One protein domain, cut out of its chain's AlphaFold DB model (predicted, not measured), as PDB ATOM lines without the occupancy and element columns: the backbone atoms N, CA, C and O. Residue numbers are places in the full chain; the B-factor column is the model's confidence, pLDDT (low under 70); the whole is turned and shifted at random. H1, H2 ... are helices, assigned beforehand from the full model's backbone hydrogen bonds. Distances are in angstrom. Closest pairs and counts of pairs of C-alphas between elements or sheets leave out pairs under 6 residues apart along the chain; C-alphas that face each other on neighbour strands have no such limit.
ATOM      1  N   PRO A 147     289.710 169.654 302.842       93.38
ATOM      2  CA  PRO A 147     289.093 169.677 301.525       93.38
ATOM      3  C   PRO A 147     287.943 170.684 301.480       93.38
ATOM      4  O   PRO A 147     287.162 170.810 302.427       93.38
ATOM      5  N   THR A 148     287.807 171.359 300.347       91.56
ATOM      6  CA  THR A 148     286.641 172.181 300.018       91.56
ATOM      7  C   THR A 148     285.590 171.328 299.305       91.56
ATOM      8  O   THR A 148     285.945 170.293 298.730       91.56
ATOM      9  N   PRO A 149     284.306 171.725 299.324       88.75
ATOM     10  CA  PRO A 149     283.308 171.068 298.488       88.75
ATOM     11  C   PRO A 149     283.701 171.167 296.999       88.75
ATOM     12  O   PRO A 149     284.432 172.092 296.618       88.75
ATOM     13  N   PRO A 150     283.265 170.215 296.158       83.56
ATOM     14  CA  PRO A 150     283.543 170.245 294.727       83.56
ATOM     15  C   PRO A 150     282.936 171.504 294.074       83.56
ATOM     16  O   PRO A 150     281.835 171.911 294.454       83.56
ATOM     17  N   PRO A 151     283.633 172.135 293.109       72.12
ATOM     18  CA  PRO A 151     283.113 173.307 292.407       72.12
ATOM     19  C   PRO A 151     281.900 172.934 291.534       72.12
ATOM     20  O   PRO A 151     281.969 171.962 290.790       72.12
ATOM     21  N   ASP A 152     280.817 173.710 291.672       59.41
ATOM     22  CA  ASP A 152     279.560 173.771 290.898       59.41
ATOM     23  C   ASP A 152     278.994 172.472 290.273       59.41
ATOM     24  O   ASP A 152     279.510 171.912 289.311       59.41
ATOM     25  N   ASN A 153     277.799 172.081 290.741       50.16
ATOM     26  CA  ASN A 153     276.866 171.126 290.115       50.16
ATOM     27  C   ASN A 153     277.311 169.664 289.941       50.16
ATOM     28  O   ASN A 153     276.579 168.887 289.323       50.16
ATOM     29  N   ALA A 154     278.412 169.225 290.554       52.75
ATOM     30  CA  ALA A 154     278.587 167.802 290.857       52.75
ATOM     31  C   ALA A 154     277.595 167.417 291.976       52.75
ATOM     32  O   ALA A 154     277.955 167.334 293.148       52.75
ATOM     33  N   LEU A 155     276.319 167.261 291.607       47.94
ATOM     34  CA  LEU A 155     275.181 166.948 292.486       47.94
ATOM     35  C   LEU A 155     275.332 165.631 293.260       47.94
ATOM     36  O   LEU A 155     274.565 165.375 294.183       47.94
ATOM     37  N   ASP A 156     276.349 164.835 292.948       53.22
ATOM     38  CA  ASP A 156     276.656 163.615 293.667       53.22
ATOM     39  C   ASP A 156     277.740 163.887 294.712       53.22
ATOM     40  O   ASP A 156     278.897 163.477 294.586       53.22
ATOM     41  N   LEU A 157     277.335 164.518 295.825       58.22
ATOM     42  CA  LEU A 157     277.938 164.125 297.101       58.22
ATOM     43  C   LEU A 157     277.892 162.596 297.131       58.22
ATOM     44  O   LEU A 157     276.848 162.055 296.758       58.22
ATOM     45  N   PRO A 158     278.968 161.898 297.531       56.75
ATOM     46  CA  PRO A 158     278.960 160.445 297.608       56.75
ATOM     47  C   PRO A 158     277.778 160.012 298.477       56.75
ATOM     48  O   PRO A 158     277.823 160.060 299.705       56.75
ATOM     49  N   SER A 159     276.685 159.651 297.814       56.78
ATOM     50  CA  SER A 159     275.442 159.259 298.437       56.78
ATOM     51  C   SER A 159     275.429 157.749 298.380       56.78
ATOM     52  O   SER A 159     275.643 157.125 297.337       56.78
ATOM     53  N   PHE A 160     275.286 157.130 299.543       62.81
ATOM     54  CA  PHE A 160     275.181 155.689 299.572       62.81
ATOM     55  C   PHE A 160     273.857 155.312 298.909       62.81
ATOM     56  O   PHE A 160     272.794 155.617 299.447       62.81
ATOM     57  N   THR A 161     273.908 154.664 297.744       61.19
ATOM     58  CA  THR A 161     272.695 154.201 297.064       61.19
ATOM     59  C   THR A 161     272.035 153.121 297.924       61.19
ATOM     60  O   THR A 161     272.640 152.063 298.148       61.19
ATOM     61  N   PRO A 162     270.811 153.343 298.436       63.03
ATOM     62  CA  PRO A 162     270.128 152.337 299.230       63.03
ATOM     63  C   PRO A 162     269.911 151.069 298.398       63.03
ATOM     64  O   PRO A 162     269.629 151.133 297.202       63.03
ATOM     65  N   LEU A 163     270.002 149.893 299.026       65.62
ATOM     66  CA  LEU A 163     269.592 148.652 298.364       65.62
ATOM     67  C   LEU A 163     268.091 148.720 298.035       65.62
ATOM     68  O   LEU A 163     267.278 148.837 298.956       65.62
ATOM     69  N   ALA A 164     267.750 148.600 296.746       60.50
ATOM     70  CA  ALA A 164     266.373 148.572 296.254       60.50
ATOM     71  C   ALA A 164     265.528 147.516 296.992       60.50
ATOM     72  O   ALA A 164     265.983 146.404 297.292       60.50
ATOM     73  N   SER A 165     264.302 147.898 297.347       56.22
ATOM     74  CA  SER A 165     263.414 147.124 298.213       56.22
ATOM     75  C   SER A 165     262.484 146.215 297.408       56.22
ATOM     76  O   SER A 165     261.277 146.421 297.411       56.22
ATOM     77  N   ALA A 175     269.094 139.186 316.123       79.00
ATOM     78  CA  ALA A 175     269.342 140.013 317.302       79.00
ATOM     79  C   ALA A 175     269.840 141.422 316.922       79.00
ATOM     80  O   ALA A 175     269.467 142.395 317.571       79.00
ATOM     81  N   LEU A 176     270.593 141.544 315.818       78.88
ATOM     82  CA  LEU A 176     271.131 142.816 315.327       78.88
ATOM     83  C   LEU A 176     270.052 143.791 314.835       78.88
ATOM     84  O   LEU A 176     270.203 145.001 314.984       78.88
ATOM     85  N   THR A 177     268.942 143.299 314.273       77.06
ATOM     86  CA  THR A 177     267.859 144.179 313.795       77.06
ATOM     87  C   THR A 177     266.995 144.711 314.936       77.06
ATOM     88  O   THR A 177     266.320 145.721 314.753       77.06
ATOM     89  N   ARG A 178     267.061 144.080 316.116       82.94
ATOM     90  CA  ARG A 178     266.346 144.478 317.337       82.94
ATOM     91  C   ARG A 178     267.110 145.482 318.200       82.94
ATOM     92  O   ARG A 178     266.544 145.972 319.172       82.94
ATOM     93  N   ILE A 179     268.369 145.781 317.873       84.81
ATOM     94  CA  ILE A 179     269.159 146.757 318.630       84.81
ATOM     95  C   ILE A 179     268.481 148.140 318.511       84.81
ATOM     96  O   ILE A 179     268.229 148.597 317.381       84.81
ATOM     97  N   PRO A 180     268.171 148.802 319.646       87.81
ATOM     98  CA  PRO A 180     267.699 150.184 319.677       87.81
ATOM     99  C   PRO A 180     268.628 151.110 318.896       87.81
ATOM    100  O   PRO A 180     269.833 150.867 318.814       87.81
ATOM    101  N   LYS A 181     268.076 152.157 318.283       82.69
ATOM    102  CA  LYS A 181     268.856 153.058 317.425       82.69
ATOM    103  C   LYS A 181     270.000 153.710 318.201       82.69
ATOM    104  O   LYS A 181     271.118 153.736 317.718       82.69
ATOM    105  N   GLU A 182     269.740 154.087 319.439       85.56
ATOM    106  CA  GLU A 182     270.668 154.784 320.320       85.56
ATOM    107  C   GLU A 182     271.896 153.916 320.631       85.56
ATOM    108  O   GLU A 182     273.034 154.370 320.539       85.56
ATOM    109  N   LEU A 183     271.682 152.631 320.934       87.00
ATOM    110  CA  LEU A 183     272.780 151.687 321.169       87.00
ATOM    111  C   LEU A 183     273.565 151.406 319.889       87.00
ATOM    112  O   LEU A 183     274.781 151.226 319.935       87.00
ATOM    113  N   LEU A 184     272.873 151.361 318.753       84.31
ATOM    114  CA  LEU A 184     273.503 151.159 317.461       84.31
ATOM    115  C   LEU A 184     274.396 152.345 317.085       84.31
ATOM    116  O   LEU A 184     275.522 152.113 316.657       84.31
ATOM    117  N   ASP A 185     273.935 153.571 317.320       82.31
ATOM    118  CA  ASP A 185     274.692 154.804 317.094       82.31
ATOM    119  C   ASP A 185     275.920 154.858 318.023       82.31
ATOM    120  O   ASP A 185     277.040 155.089 317.561       82.31
ATOM    121  N   MET A 186     275.760 154.501 319.306       84.44
ATOM    122  CA  MET A 186     276.877 154.388 320.256       84.44
ATOM    123  C   MET A 186     277.920 153.347 319.834       84.44
ATOM    124  O   MET A 186     279.121 153.605 319.930       84.44
ATOM    125  N   ILE A 187     277.489 152.161 319.392       87.56
ATOM    126  CA  ILE A 187     278.402 151.122 318.899       87.56
ATOM    127  C   ILE A 187     279.095 151.621 317.630       87.56
ATOM    128  O   ILE A 187     280.320 151.557 317.533       87.56
ATOM    129  N   ALA A 188     278.324 152.141 316.676       85.06
ATOM    130  CA  ALA A 188     278.810 152.604 315.388       85.06
ATOM    131  C   ALA A 188     279.854 153.718 315.527       85.06
ATOM    132  O   ALA A 188     280.902 153.627 314.891       85.06
ATOM    133  N   GLY A 189     279.642 154.690 316.421       84.44
ATOM    134  CA  GLY A 189     280.595 155.768 316.700       84.44
ATOM    135  C   GLY A 189     281.960 155.290 317.224       84.44
ATOM    136  O   GLY A 189     282.951 156.013 317.128       84.44
ATOM    137  N   ARG A 190     282.054 154.054 317.737       88.12
ATOM    138  CA  ARG A 190     283.313 153.440 318.207       88.12
ATOM    139  C   ARG A 190     284.016 152.586 317.152       88.12
ATOM    140  O   ARG A 190     285.160 152.183 317.363       88.12
ATOM    141  N   LEU A 191     283.360 152.283 316.034       90.75
ATOM    142  CA  LEU A 191     283.922 151.442 314.981       90.75
ATOM    143  C   LEU A 191     284.754 152.264 313.993       90.75
ATOM    144  O   LEU A 191     284.539 153.450 313.784       90.75
ATOM    145  N   THR A 192     285.697 151.606 313.317       90.56
ATOM    146  CA  THR A 192     286.257 152.148 312.068       90.56
ATOM    147  C   THR A 192     285.245 151.956 310.938       90.56
ATOM    148  O   THR A 192     284.496 150.980 310.974       90.56
ATOM    149  N   PHE A 193     285.266 152.778 309.879       90.19
ATOM    150  CA  PHE A 193     284.391 152.544 308.716       90.19
ATOM    151  C   PHE A 193     284.514 151.133 308.140       90.19
ATOM    152  O   PHE A 193     283.518 150.533 307.754       90.19
ATOM    153  N   ARG A 194     285.722 150.554 308.128       90.75
ATOM    154  CA  ARG A 194     285.920 149.171 307.677       90.75
ATOM    155  C   ARG A 194     285.114 148.185 308.526       90.75
ATOM    156  O   ARG A 194     284.438 147.325 307.972       90.75
ATOM    157  N   ALA A 195     285.186 148.307 309.851       91.94
ATOM    158  CA  ALA A 195     284.419 147.462 310.762       91.94
ATOM    159  C   ALA A 195     282.912 147.754 310.677       91.94
ATOM    160  O   ALA A 195     282.114 146.825 310.698       91.94
ATOM    161  N   TYR A 196     282.532 149.021 310.505       91.94
ATOM    162  CA  TYR A 196     281.151 149.453 310.309       91.94
ATOM    163  C   TYR A 196     280.519 148.823 309.066       91.94
ATOM    164  O   TYR A 196     279.469 148.195 309.161       91.94
ATOM    165  N   PHE A 197     281.178 148.918 307.906       90.81
ATOM    166  CA  PHE A 197     280.682 148.325 306.664       90.81
ATOM    167  C   PHE A 197     280.739 146.793 306.679       90.81
ATOM    168  O   PHE A 197     279.877 146.140 306.096       90.81
ATOM    169  N   ALA A 198     281.708 146.194 307.380       91.06
ATOM    170  CA  ALA A 198     281.717 144.749 307.606       91.06
ATOM    171  C   ALA A 198     280.522 144.306 308.471       91.06
ATOM    172  O   ALA A 198     279.853 143.328 308.142       91.06
ATOM    173  N   LEU A 199     280.214 145.054 309.536       89.50
ATOM    174  CA  LEU A 199     279.064 144.803 310.403       89.50
ATOM    175  C   LEU A 199     277.746 145.009 309.646       89.50
ATOM    176  O   LEU A 199     276.839 144.184 309.752       89.50
ATOM    177  N   SER A 200     277.646 146.064 308.833       89.38
ATOM    178  CA  SER A 200     276.458 146.321 308.017       89.38
ATOM    179  C   SER A 200     276.235 145.215 306.981       89.38
ATOM    180  O   SER A 200     275.097 144.825 306.740       89.38
ATOM    181  N   ALA A 201     277.302 144.625 306.434       88.25
ATOM    182  CA  ALA A 201     277.223 143.543 305.458       88.25
ATOM    183  C   ALA A 201     276.725 142.193 306.015       88.25
ATOM    184  O   ALA A 201     276.459 141.291 305.223       88.25
ATOM    185  N   THR A 202     276.549 142.045 307.334       88.12
ATOM    186  CA  THR A 202     276.128 140.778 307.966       88.12
ATOM    187  C   THR A 202     274.738 140.302 307.540       88.12
ATOM    188  O   THR A 202     274.520 139.100 307.398       88.12
ATOM    189  N   CYS A 203     273.781 141.208 307.308       85.56
ATOM    190  CA  CYS A 203     272.484 140.852 306.728       85.56
ATOM    191  C   CYS A 203     271.835 142.018 305.967       85.56
ATOM    192  O   CYS A 203     272.039 143.186 306.291       85.56
ATOM    193  N   LYS A 204     271.007 141.709 304.957       84.69
ATOM    194  CA  LYS A 204     270.388 142.718 304.073       84.69
ATOM    195  C   LYS A 204     269.540 143.775 304.808       84.69
ATOM    196  O   LYS A 204     269.662 144.943 304.442       84.69
ATOM    197  N   PRO A 205     268.678 143.432 305.790       83.12
ATOM    198  CA  PRO A 205     267.867 144.435 306.489       83.12
ATOM    199  C   PRO A 205     268.722 145.379 307.337       83.12
ATOM    200  O   PRO A 205     268.499 146.586 307.348       83.12
ATOM    201  N   PHE A 206     269.741 144.837 308.000       84.31
ATOM    202  CA  PHE A 206     270.662 145.623 308.811       84.31
ATOM    203  C   PHE A 206     271.569 146.503 307.943       84.31
ATOM    204  O   PHE A 206     271.736 147.678 308.251       84.31
ATOM    205  N   ARG A 207     272.051 145.992 306.800       87.44
ATOM    206  CA  ARG A 207     272.765 146.795 305.796       87.44
ATOM    207  C   ARG A 207     271.941 147.987 305.332       87.44
ATOM    208  O   ARG A 207     272.460 149.091 305.284       87.44
ATOM    209  N   ARG A 208     270.660 147.768 305.016       84.81
ATOM    210  CA  ARG A 208     269.738 148.838 304.607       84.81
ATOM    211  C   ARG A 208     269.600 149.912 305.684       84.81
ATOM    212  O   ARG A 208     269.729 151.083 305.367       84.81
ATOM    213  N   ARG A 209     269.405 149.513 306.943       86.25
ATOM    214  CA  ARG A 209     269.305 150.445 308.077       86.25
ATOM    215  C   ARG A 209     270.599 151.232 308.308       86.25
ATOM    216  O   ARG A 209     270.547 152.433 308.511       86.25
ATOM    217  N   MET A 210     271.744 150.555 308.290       87.06
ATOM    218  CA  MET A 210     273.059 151.151 308.568       87.06
ATOM    219  C   MET A 210     273.585 152.006 307.415       87.06
ATOM    220  O   MET A 210     274.418 152.883 307.607       87.06
ATOM    221  N   CYS A 211     273.149 151.737 306.193       87.44
ATOM    222  CA  CYS A 211     273.577 152.499 305.031       87.44
ATOM    223  C   CYS A 211     272.503 153.480 304.542       87.44
ATOM    224  O   CYS A 211     272.613 153.982 303.428       87.44
ATOM    225  N   ASP A 212     271.484 153.755 305.364       86.94
ATOM    226  CA  ASP A 212     270.608 154.909 305.166       86.94
ATOM    227  C   ASP A 212     271.452 156.198 305.221       86.94
ATOM    228  O   ASP A 212     272.263 156.328 306.143       86.94
ATOM    229  N   PRO A 213     271.298 157.144 304.276       86.00
ATOM    230  CA  PRO A 213     272.135 158.341 304.221       86.00
ATOM    231  C   PRO A 213     272.134 159.165 305.512       86.00
ATOM    232  O   PRO A 213     273.195 159.617 305.934       86.00
ATOM    233  N   ASN A 214     270.984 159.311 306.182       85.50
ATOM    234  CA  ASN A 214     270.895 160.096 307.416       85.50
ATOM    235  C   ASN A 214     271.578 159.376 308.582       85.50
ATOM    236  O   ASN A 214     272.247 160.005 309.400       85.50
ATOM    237  N   VAL A 215     271.423 158.049 308.659       88.00
ATOM    238  CA  VAL A 215     272.111 157.224 309.665       88.00
ATOM    239  C   VAL A 215     273.617 157.254 309.433       88.00
ATOM    240  O   VAL A 215     274.377 157.455 310.373       88.00
ATOM    241  N   LEU A 216     274.058 157.087 308.188       88.75
ATOM    242  CA  LEU A 216     275.471 157.078 307.837       88.75
ATOM    243  C   LEU A 216     276.131 158.436 308.099       88.75
ATOM    244  O   LEU A 216     277.250 158.465 308.610       88.75
ATOM    245  N   ASP A 217     275.443 159.541 307.799       90.00
ATOM    246  CA  ASP A 217     275.929 160.887 308.111       90.00
ATOM    247  C   ASP A 217     276.043 161.108 309.622       90.00
ATOM    248  O   ASP A 217     277.091 161.532 310.112       90.00
ATOM    249  N   HIS A 218     275.014 160.716 310.378       89.25
ATOM    250  CA  HIS A 218     275.039 160.785 311.836       89.25
ATOM    251  C   HIS A 218     276.189 159.957 312.428       89.25
ATOM    252  O   HIS A 218     276.972 160.461 313.228       89.25
ATOM    253  N   VAL A 219     276.358 158.711 311.980       91.06
ATOM    254  CA  VAL A 219     277.459 157.845 312.417       91.06
ATOM    255  C   VAL A 219     278.819 158.437 312.047       91.06
ATOM    256  O   VAL A 219     279.739 158.406 312.863       91.06
ATOM    257  N   ALA A 220     278.977 158.979 310.837       92.38
ATOM    258  CA  ALA A 220     280.219 159.623 310.421       92.38
ATOM    259  C   ALA A 220     280.550 160.824 311.318       92.38
ATOM    260  O   ALA A 220     281.711 161.007 311.696       92.38
ATOM    261  N   ARG A 221     279.532 161.599 311.712       92.38
ATOM    262  CA  ARG A 221     279.653 162.707 312.664       92.38
ATOM    263  C   ARG A 221     280.079 162.223 314.048       92.38
ATOM    264  O   ARG A 221     281.027 162.764 314.607       92.38
ATOM    265  N   GLU A 222     279.472 161.159 314.564       91.31
ATOM    266  CA  GLU A 222     279.869 160.552 315.842       91.31
ATOM    267  C   GLU A 222     281.311 160.019 315.805       91.31
ATOM    268  O   GLU A 222     282.108 160.278 316.710       91.31
ATOM    269  N   MET A 223     281.700 159.336 314.723       92.81
ATOM    270  CA  MET A 223     283.077 158.867 314.531       92.81
ATOM    271  C   MET A 223     284.083 160.028 314.470       92.81
ATOM    272  O   MET A 223     285.212 159.882 314.947       92.81
ATOM    273  N   LEU A 224     283.686 161.156 313.873       92.94
ATOM    274  CA  LEU A 224     284.469 162.388 313.773       92.94
ATOM    275  C   LEU A 224     284.655 163.060 315.137       92.94
ATOM    276  O   LEU A 224     285.784 163.394 315.496       92.94
ATOM    277  N   LEU A 225     283.573 163.238 315.896       91.12
ATOM    278  CA  LEU A 225     283.568 163.981 317.160       91.12
ATOM    279  C   LEU A 225     284.113 163.160 318.338       91.12
ATOM    280  O   LEU A 225     284.867 163.670 319.169       91.12
ATOM    281  N   HIS A 226     283.769 161.876 318.405       87.94
ATOM    282  CA  HIS A 226     283.983 161.045 319.597       87.94
ATOM    283  C   HIS A 226     284.698 159.718 319.316       87.94
ATOM    284  O   HIS A 226     284.970 158.945 320.244       87.94
ATOM    285  N   GLY A 227     285.002 159.446 318.049       88.50
ATOM    286  CA  GLY A 227     285.485 158.153 317.595       88.50
ATOM    287  C   GLY A 227     286.880 158.178 316.962       88.50
ATOM    288  O   GLY A 227     287.721 159.025 317.268       88.50
ATOM    289  N   PRO A 228     287.169 157.216 316.069       89.81
ATOM    290  CA  PRO A 228     288.508 157.017 315.515       89.81
ATOM    291  C   PRO A 228     288.918 158.061 314.466       89.81
ATOM    292  O   PRO A 228     290.023 157.982 313.926       89.81
ATOM    293  N   LEU A 229     288.044 159.017 314.134       93.81
ATOM    294  CA  LEU A 229     288.289 160.041 313.118       93.81
ATOM    295  C   LEU A 229     288.607 161.415 313.712       93.81
ATOM    296  O   LEU A 229     288.715 162.385 312.969       93.81
ATOM    297  N   GLN A 230     288.855 161.492 315.020       91.00
ATOM    298  CA  GLN A 230     289.284 162.718 315.706       91.00
ATOM    299  C   GLN A 230     290.514 163.382 315.076       91.00
ATOM    300  O   GLN A 230     290.704 164.587 315.207       91.00
ATOM    301  N   TRP A 231     291.341 162.629 314.346       93.31
ATOM    302  CA  TRP A 231     292.465 163.184 313.596       93.31
ATOM    303  C   TRP A 231     292.039 164.191 312.519       93.31
ATOM    304  O   TRP A 231     292.860 165.009 312.123       93.31
ATOM    305  N   ILE A 232     290.786 164.170 312.053       95.31
ATOM    306  CA  ILE A 232     290.240 165.152 311.105       95.31
ATOM    307  C   ILE A 232     289.962 166.494 311.795       95.31
ATOM    308  O   ILE A 232     290.054 167.536 311.151       95.31
ATOM    309  N   LEU A 233     289.655 166.496 313.094       94.00
ATOM    310  CA  LEU A 233     289.348 167.717 313.834       94.00
ATOM    311  C   LEU A 233     290.581 168.632 313.964       94.00
ATOM    312  O   LEU A 233     291.730 168.160 313.932       94.00
ATOM    313  N   PRO A 234     290.372 169.956 314.092       92.94
ATOM    314  CA  PRO A 234     291.467 170.895 314.279       92.94
ATOM    315  C   PRO A 234     292.190 170.662 315.606       92.94
ATOM    316  O   PRO A 234     291.590 170.274 316.605       92.94
ATOM    317  N   VAL A 235     293.487 170.961 315.618       90.62
ATOM    318  CA  VAL A 235     294.312 170.921 316.829       90.62
ATOM    319  C   VAL A 235     294.561 172.354 317.277       90.62
ATOM    320  O   VAL A 235     295.195 173.118 316.555       90.62
ATOM    321  N   SER A 236     294.076 172.721 318.464       86.88
ATOM    322  CA  SER A 236     294.197 174.085 319.008       86.88
ATOM    323  C   SER A 236     295.650 174.539 319.174       86.88
ATOM    324  O   SER A 236     295.953 175.712 318.967       86.88
ATOM    325  N   ALA A 237     296.552 173.605 319.484       87.12
ATOM    326  CA  ALA A 237     297.983 173.858 319.630       87.12
ATOM    327  C   ALA A 237     298.687 174.216 318.302       87.12
ATOM    328  O   ALA A 237     299.792 174.758 318.314       87.12
ATOM    329  N   VAL A 238     298.064 173.942 317.148       87.25
ATOM    330  CA  VAL A 238     298.608 174.277 315.826       87.25
ATOM    331  C   VAL A 238     297.991 175.585 315.338       87.25
ATOM    332  O   VAL A 238     296.794 175.671 315.052       87.25
ATOM    333  N   LYS A 239     298.827 176.620 315.210       87.62
ATOM    334  CA  LYS A 239     298.409 177.960 314.773       87.62
ATOM    335  C   LYS A 239     297.657 177.899 313.438       87.62
ATOM    336  O   LYS A 239     298.160 177.342 312.469       87.62
ATOM    337  N   GLY A 240     296.465 178.497 313.380       88.12
ATOM    338  CA  GLY A 240     295.649 178.562 312.161       88.12
ATOM    339  C   GLY A 240     294.784 177.324 311.887       88.12
ATOM    340  O   GLY A 240     293.861 177.408 311.079       88.12
ATOM    341  N   SER A 241     295.024 176.193 312.568       90.44
ATOM    342  CA  SER A 241     294.301 174.937 312.311       90.44
ATOM    343  C   SER A 241     292.800 175.070 312.566       90.44
ATOM    344  O   SER A 241     292.005 174.577 311.769       90.44
ATOM    345  N   ALA A 242     292.405 175.735 313.655       91.38
ATOM    346  CA  ALA A 242     290.998 175.923 314.000       91.38
ATOM    347  C   ALA A 242     290.267 176.805 312.979       91.38
ATOM    348  O   ALA A 242     289.152 176.478 312.582       91.38
ATOM    349  N   GLN A 243     290.904 177.888 312.521       91.50
ATOM    350  CA  GLN A 243     290.339 178.797 311.524       91.50
ATOM    351  C   GLN A 243     290.175 178.105 310.167       91.50
ATOM    352  O   GLN A 243     289.112 178.203 309.563       91.50
ATOM    353  N   ALA A 244     291.194 177.365 309.716       91.75
ATOM    354  CA  ALA A 244     291.150 176.640 308.447       91.75
ATOM    355  C   ALA A 244     290.073 175.542 308.444       91.75
ATOM    356  O   ALA A 244     289.282 175.456 307.506       91.75
ATOM    357  N   ALA A 245     289.993 174.746 309.515       93.25
ATOM    358  CA  ALA A 245     288.976 173.706 309.649       93.25
ATOM    359  C   ALA A 245     287.557 174.292 309.729       93.25
ATOM    360  O   ALA A 245     286.637 173.755 309.117       93.25
ATOM    361  N   ARG A 246     287.386 175.410 310.451       92.69
ATOM    362  CA  ARG A 246     286.112 176.133 310.539       92.69
ATOM    363  C   ARG A 246     285.666 176.653 309.175       92.69
ATOM    364  O   ARG A 246     284.541 176.372 308.783       92.69
ATOM    365  N   ALA A 247     286.550 177.334 308.447       92.75
ATOM    366  CA  ALA A 247     286.248 177.851 307.115       92.75
ATOM    367  C   ALA A 247     285.858 176.723 306.146       92.75
ATOM    368  O   ALA A 247     284.878 176.847 305.417       92.75
ATOM    369  N   ALA A 248     286.578 175.595 306.179       94.00
ATOM    370  CA  ALA A 248     286.219 174.421 305.392       94.00
ATOM    371  C   ALA A 248     284.822 173.905 305.754       94.00
ATOM    372  O   ALA A 248     283.972 173.777 304.878       94.00
ATOM    373  N   ALA A 249     284.551 173.665 307.036       93.12
ATOM    374  CA  ALA A 249     283.258 173.156 307.476       93.12
ATOM    375  C   ALA A 249     282.092 174.098 307.123       93.12
ATOM    376  O   ALA A 249     281.052 173.631 306.671       93.12
ATOM    377  N   GLU A 250     282.278 175.415 307.247       92.31
ATOM    378  CA  GLU A 250     281.282 176.417 306.844       92.31
ATOM    379  C   GLU A 250     280.983 176.362 305.335       92.31
ATOM    380  O   GLU A 250     279.817 176.436 304.945       92.31
ATOM    381  N   MET A 251     281.992 176.139 304.481       91.56
ATOM    382  CA  MET A 251     281.773 175.926 303.041       91.56
ATOM    383  C   MET A 251     280.946 174.666 302.762       91.56
ATOM    384  O   MET A 251     280.046 174.695 301.924       91.56
ATOM    385  N   TRP A 252     281.207 173.569 303.477       92.12
ATOM    386  CA  TRP A 252     280.443 172.323 303.334       92.12
ATOM    387  C   TRP A 252     278.992 172.453 303.818       92.12
ATOM    388  O   TRP A 252     278.093 171.929 303.163       92.12
ATOM    389  N   ILE A 253     278.743 173.188 304.906       90.50
ATOM    390  CA  ILE A 253     277.381 173.514 305.365       90.50
ATOM    391  C   ILE A 253     276.660 174.362 304.310       90.50
ATOM    392  O   ILE A 253     275.526 174.061 303.941       90.50
ATOM    393  N   GLY A 254     277.319 175.405 303.791       88.25
ATOM    394  CA  GLY A 254     276.762 176.259 302.738       88.25
ATOM    395  C   GLY A 254     276.402 175.475 301.474       88.25
ATOM    396  O   GLY A 254     275.328 175.677 300.903       88.25
ATOM    397  N   PHE A 255     277.254 174.524 301.085       86.88
ATOM    398  CA  PHE A 255     277.000 173.608 299.977       86.88
ATOM    399  C   PHE A 255     275.776 172.706 300.236       86.88
ATOM    400  O   PHE A 255     274.876 172.634 299.400       86.88
ATOM    401  N   ALA A 256     275.679 172.088 301.420       86.19
ATOM    402  CA  ALA A 256     274.552 171.223 301.785       86.19
ATOM    403  C   ALA A 256     273.209 171.979 301.866       86.19
ATOM    404  O   ALA A 256     272.168 171.480 301.426       86.19
ATOM    405  N   ARG A 257     273.218 173.215 302.379       86.25
ATOM    406  CA  ARG A 257     272.031 174.089 302.429       86.25
ATOM    407  C   ARG A 257     271.576 174.537 301.043       86.25
ATOM    408  O   ARG A 257     270.377 174.548 300.768       86.25
ATOM    409  N   SER A 258     272.520 174.835 300.150       80.50
ATOM    410  CA  SER A 258     272.212 175.221 298.767       80.50
ATOM    411  C   SER A 258     271.504 174.101 297.996       80.50
ATOM    412  O   SER A 258     270.606 174.381 297.208       80.50
ATOM    413  N   GLY A 259     271.847 172.836 298.266       71.31
ATOM    414  CA  GLY A 259     271.176 171.679 297.662       71.31
ATOM    415  C   GLY A 259     269.816 171.322 298.281       71.31
ATOM    416  O   GLY A 259     269.004 170.677 297.624       71.31
ATOM    417  N   SER A 260     269.541 171.734 299.525       63.38
ATOM    418  CA  SER A 260     268.317 171.368 300.263       63.38
ATOM    419  C   SER A 260     267.227 172.448 300.270       63.38
ATOM    420  O   SER A 260     266.131 172.197 300.770       63.38
ATOM    421  N   GLY A 261     267.498 173.648 299.742       60.44
ATOM    422  CA  GLY A 261     266.549 174.771 299.753       60.44
ATOM    423  C   GLY A 261     266.211 175.291 301.159       60.44
ATOM    424  O   GLY A 261     265.272 176.070 301.321       60.44
ATOM    425  N   SER A 262     266.958 174.860 302.182       55.00
ATOM    426  CA  SER A 262     266.716 175.194 303.583       55.00
ATOM    427  C   SER A 262     267.532 176.419 303.998       55.00
ATOM    428  O   SER A 262     268.762 176.375 304.089       55.00
ATOM    429  N   ALA A 263     266.845 177.527 304.278       53.44
ATOM    430  CA  ALA A 263     267.436 178.742 304.833       53.44
ATOM    431  C   ALA A 263     267.564 178.630 306.364       53.44
ATOM    432  O   ALA A 263     266.860 179.306 307.114       53.44
ATOM    433  N   SER A 264     268.437 177.743 306.841       55.75
ATOM    434  CA  SER A 264     268.753 177.649 308.270       55.75
ATOM    435  C   SER A 264     269.778 178.719 308.666       55.75
ATOM    436  O   SER A 264     270.809 178.893 308.008       55.75
ATOM    437  N   GLN A 265     269.475 179.472 309.728       56.59
ATOM    438  CA  GLN A 265     270.362 180.500 310.278       56.59
ATOM    439  C   GLN A 265     271.626 179.855 310.857       56.59
ATOM    440  O   GLN A 265     271.558 178.866 311.581       56.59
ATOM    441  N   SER A 266     272.783 180.446 310.546       54.19
ATOM    442  CA  SER A 266     274.081 180.027 311.082       54.19
ATOM    443  C   SER A 266     274.049 180.017 312.613       54.19
ATOM    444  O   SER A 266     273.912 181.064 313.249       54.19
ATOM    445  N   SER A 267     274.143 178.826 313.203       55.78
ATOM    446  CA  SER A 267     274.268 178.658 314.646       55.78
ATOM    447  C   SER A 267     275.651 179.123 315.106       55.78
ATOM    448  O   SER A 267     276.661 178.855 314.458       55.78
ATOM    449  N   ALA A 268     275.723 179.772 316.271       57.41
ATOM    450  CA  ALA A 268     276.992 180.108 316.925       57.41
ATOM    451  C   ALA A 268     277.794 178.864 317.382       57.41
ATOM    452  O   ALA A 268     278.921 179.002 317.866       57.41
ATOM    453  N   ALA A 269     277.227 177.658 317.248       62.91
ATOM    454  CA  ALA A 269     277.888 176.395 317.552       62.91
ATOM    455  C   ALA A 269     279.098 176.126 316.635       62.91
ATOM    456  O   ALA A 269     279.238 176.682 315.545       62.91
ATOM    457  N   ALA A 270     280.012 175.262 317.086       83.94
ATOM    458  CA  ALA A 270     281.131 174.819 316.260       83.94
ATOM    459  C   ALA A 270     280.601 174.073 315.010       83.94
ATOM    460  O   ALA A 270     279.786 173.167 315.180       83.94
ATOM    461  N   PRO A 271     281.067 174.387 313.782       88.69
ATOM    462  CA  PRO A 271     280.457 173.899 312.535       88.69
ATOM    463  C   PRO A 271     280.281 172.378 312.433       88.69
ATOM    464  O   PRO A 271     279.308 171.903 311.869       88.69
ATOM    465  N   PHE A 272     281.193 171.598 313.018       89.88
ATOM    466  CA  PHE A 272     281.124 170.130 313.006       89.88
ATOM    467  C   PHE A 272     279.962 169.546 313.832       89.88
ATOM    468  O   PHE A 272     279.652 168.366 313.686       89.88
ATOM    469  N   TYR A 273     279.339 170.351 314.697       89.19
ATOM    470  CA  TYR A 273     278.144 169.994 315.466       89.19
ATOM    471  C   TYR A 273     276.849 170.471 314.796       89.19
ATOM    472  O   TYR A 273     275.767 170.160 315.292       89.19
ATOM    473  N   ASP A 274     276.936 171.241 313.705       87.88
ATOM    474  CA  ASP A 274     275.756 171.702 312.976       87.88
ATOM    475  C   ASP A 274     275.008 170.490 312.391       87.88
ATOM    476  O   ASP A 274     275.612 169.558 311.851       87.88
ATOM    477  N   GLY A 275     273.679 170.485 312.530       85.38
ATOM    478  CA  GLY A 275     272.822 169.421 312.013       85.38
ATOM    479  C   GLY A 275     272.921 169.273 310.495       85.38
ATOM    480  O   GLY A 275     272.849 168.146 310.002       85.38
ATOM    481  N   ASP A 276     273.163 170.386 309.802       87.31
ATOM    482  CA  ASP A 276     273.269 170.477 308.346       87.31
ATOM    483  C   ASP A 276     274.675 170.137 307.826       87.31
ATOM    484  O   ASP A 276     274.905 170.156 306.617       87.31
ATOM    485  N   PHE A 277     275.641 169.858 308.709       90.69
ATOM    486  CA  PHE A 277     276.992 169.501 308.292       90.69
ATOM    487  C   PHE A 277     277.009 168.098 307.652       90.69
ATOM    488  O   PHE A 277     276.723 167.124 308.355       90.69
ATOM    489  N   PRO A 278     277.387 167.965 306.360       91.75
ATOM    490  CA  PRO A 278     277.393 166.688 305.644       91.75
ATOM    491  C   PRO A 278     278.637 165.865 306.017       91.75
ATOM    492  O   PRO A 278     279.606 165.762 305.254       91.75
ATOM    493  N   ALA A 279     278.638 165.312 307.228       92.44
ATOM    494  CA  ALA A 279     279.777 164.638 307.834       92.44
ATOM    495  C   ALA A 279     280.307 163.475 306.988       92.44
ATOM    496  O   ALA A 279     281.521 163.356 306.834       92.44
ATOM    497  N   PHE A 280     279.442 162.635 306.410       91.56
ATOM    498  CA  PHE A 280     279.903 161.492 305.617       91.56
ATOM    499  C   PHE A 280     280.669 161.939 304.367       91.56
ATOM    500  O   PHE A 280     281.783 161.472 304.124       91.56
ATOM    501  N   ALA A 281     280.117 162.891 303.612       91.06
ATOM    502  CA  ALA A 281     280.747 163.390 302.394       91.06
ATOM    503  C   ALA A 281     282.037 164.174 302.680       91.06
ATOM    504  O   ALA A 281     283.036 164.003 301.981       91.06
ATOM    505  N   PHE A 282     282.048 164.977 303.747       93.69
ATOM    506  CA  PHE A 282     283.252 165.674 304.194       93.69
ATOM    507  C   PHE A 282     284.371 164.703 304.576       93.69
ATOM    508  O   PHE A 282     285.539 164.896 304.231       93.69
ATOM    509  N   VAL A 283     284.018 163.647 305.305       94.00
ATOM    510  CA  VAL A 283     284.965 162.628 305.737       94.00
ATOM    511  C   VAL A 283     285.498 161.844 304.538       94.00
ATOM    512  O   VAL A 283     286.710 161.641 304.464       94.00
ATOM    513  N   ASP A 284     284.655 161.474 303.571       91.50
ATOM    514  CA  ASP A 284     285.106 160.874 302.307       91.50
ATOM    515  C   ASP A 284     286.099 161.790 301.573       91.50
ATOM    516  O   ASP A 284     287.197 161.358 301.211       91.50
ATOM    517  N   ALA A 285     285.795 163.087 301.464       92.12
ATOM    518  CA  ALA A 285     286.711 164.065 300.879       92.12
ATOM    519  C   ALA A 285     288.041 164.159 301.653       92.12
ATOM    520  O   ALA A 285     289.107 164.312 301.054       92.12
ATOM    521  N   CYS A 286     288.017 164.003 302.979       93.38
ATOM    522  CA  CYS A 286     289.223 163.951 303.805       93.38
ATOM    523  C   CYS A 286     290.046 162.677 303.553       93.38
ATOM    524  O   CYS A 286     291.272 162.723 303.612       93.38
ATOM    525  N   PHE A 287     289.418 161.539 303.252       90.31
ATOM    526  CA  PHE A 287     290.147 160.331 302.854       90.31
ATOM    527  C   PHE A 287     290.785 160.448 301.466       90.31
ATOM    528  O   PHE A 287     291.804 159.798 301.232       90.31
ATOM    529  N   ARG A 288     290.227 161.287 300.584       86.88
ATOM    530  CA  ARG A 288     290.759 161.560 299.239       86.88
ATOM    531  C   ARG A 288     291.779 162.701 299.192       86.88
ATOM    532  O   ARG A 288     292.581 162.754 298.270       86.88
ATOM    533  N   SER A 289     291.769 163.608 300.166       89.81
ATOM    534  CA  SER A 289     292.704 164.737 300.227       89.81
ATOM    535  C   SER A 289     294.108 164.291 300.641       89.81
ATOM    536  O   SER A 289     294.296 163.740 301.727       89.81
TER     537      SER A 289
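Overview. This is residues 147 to 165 and 175 to 289 of the 326 residues of an uncharacterized protein of Coniophora puteana (strain RWD-64-598) (UniProt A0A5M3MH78). H5 lies near the middle of the body, the short helices H1 to H4 gather at one end of it, with H2 packed on H5, and the longest helix, H6, is set at the other end, where it touches no helix. H7 meets H5 with its first end, at Phe 280, on the side toward H6 and runs away from H5 from there, and residues 147 to 165 run without a named element from beside H6 toward the end that holds H4. The printed part has 134 residues with seven named helices, H1 to H7 in order along the chain, and no named strand; its class is all helix. It is compact, with a radius of gyration of the C-alphas of 15.6 A and spans of 46 by 35 by 28 A.

Along the chain. The printed part begins at Pro 147, whose C-alpha is at (289.093, 169.677, 301.525), and residues 147 to 165 hold no named element. H1 is residues 175 to 178, 5.4 A from first to last C-alpha. H2, residues 181 to 190, is 14.5 A long. H3 is residues 193 to 200, 10.1 A, and H4 is residues 204 to 210, 9.9 A. H5, residues 213 to 226, is 19.6 A long and begins at C-alpha 213 at (272.135, 158.341, 304.221). H6, residues 241 to 260, is 28.9 A long. H7, residues 279 to 288, is 14.3 A long and ends at C-alpha 288 at (290.759, 161.560, 299.239).

Arrangement. H5 touches H2, with the closest C-alphas those of Gly 189 and Met 223, 4.5 A apart, at a steep tilt of 50 degrees, the same way. H5 also touches H7, with the C-alphas of Asp 217 and Phe 280 closest at 4.7 A, and their lines are only just about perpendicular, at 70.1 degrees. H6 and H7 are close but not clearly touching, with the C-alphas of Trp 252 and Phe 282 closest at 7.3 A. H5 and H6 are apart. H2 and H3 are close but not clearly touching, with the C-alphas of Ala 188 and Tyr 196 closest at 6.4 A. H3 and H4 touch only at the corner, with the C-alphas of Ser 200 and Arg 207 closest at 4.3 A. H1 and H4 only just touch, with 3 pairs of C-alphas within 8 A, the closest those of Thr 177 and Phe 206 at 5.9 A. In H3, H4, H5, H6 and H7 every O i to N i+4 pair is within hydrogen-bond range; in H2 it is 5 of 6, and H1 is too short for such a pair.

Size, cuts and confidence. The two C-alphas farthest apart are those of Ser 165 and Lys 239, at 49.5 A. Residues 166 to 174 are not printed, and C-alphas 165 and 175 are 21.2 A apart across this cut. The links H5 to H6 and H6 to H7 are long, with 14 and 18 residues. The mean pLDDT of the printed part is 83.0, and it is under 70 in residues 152 to 165 and 260 to 269.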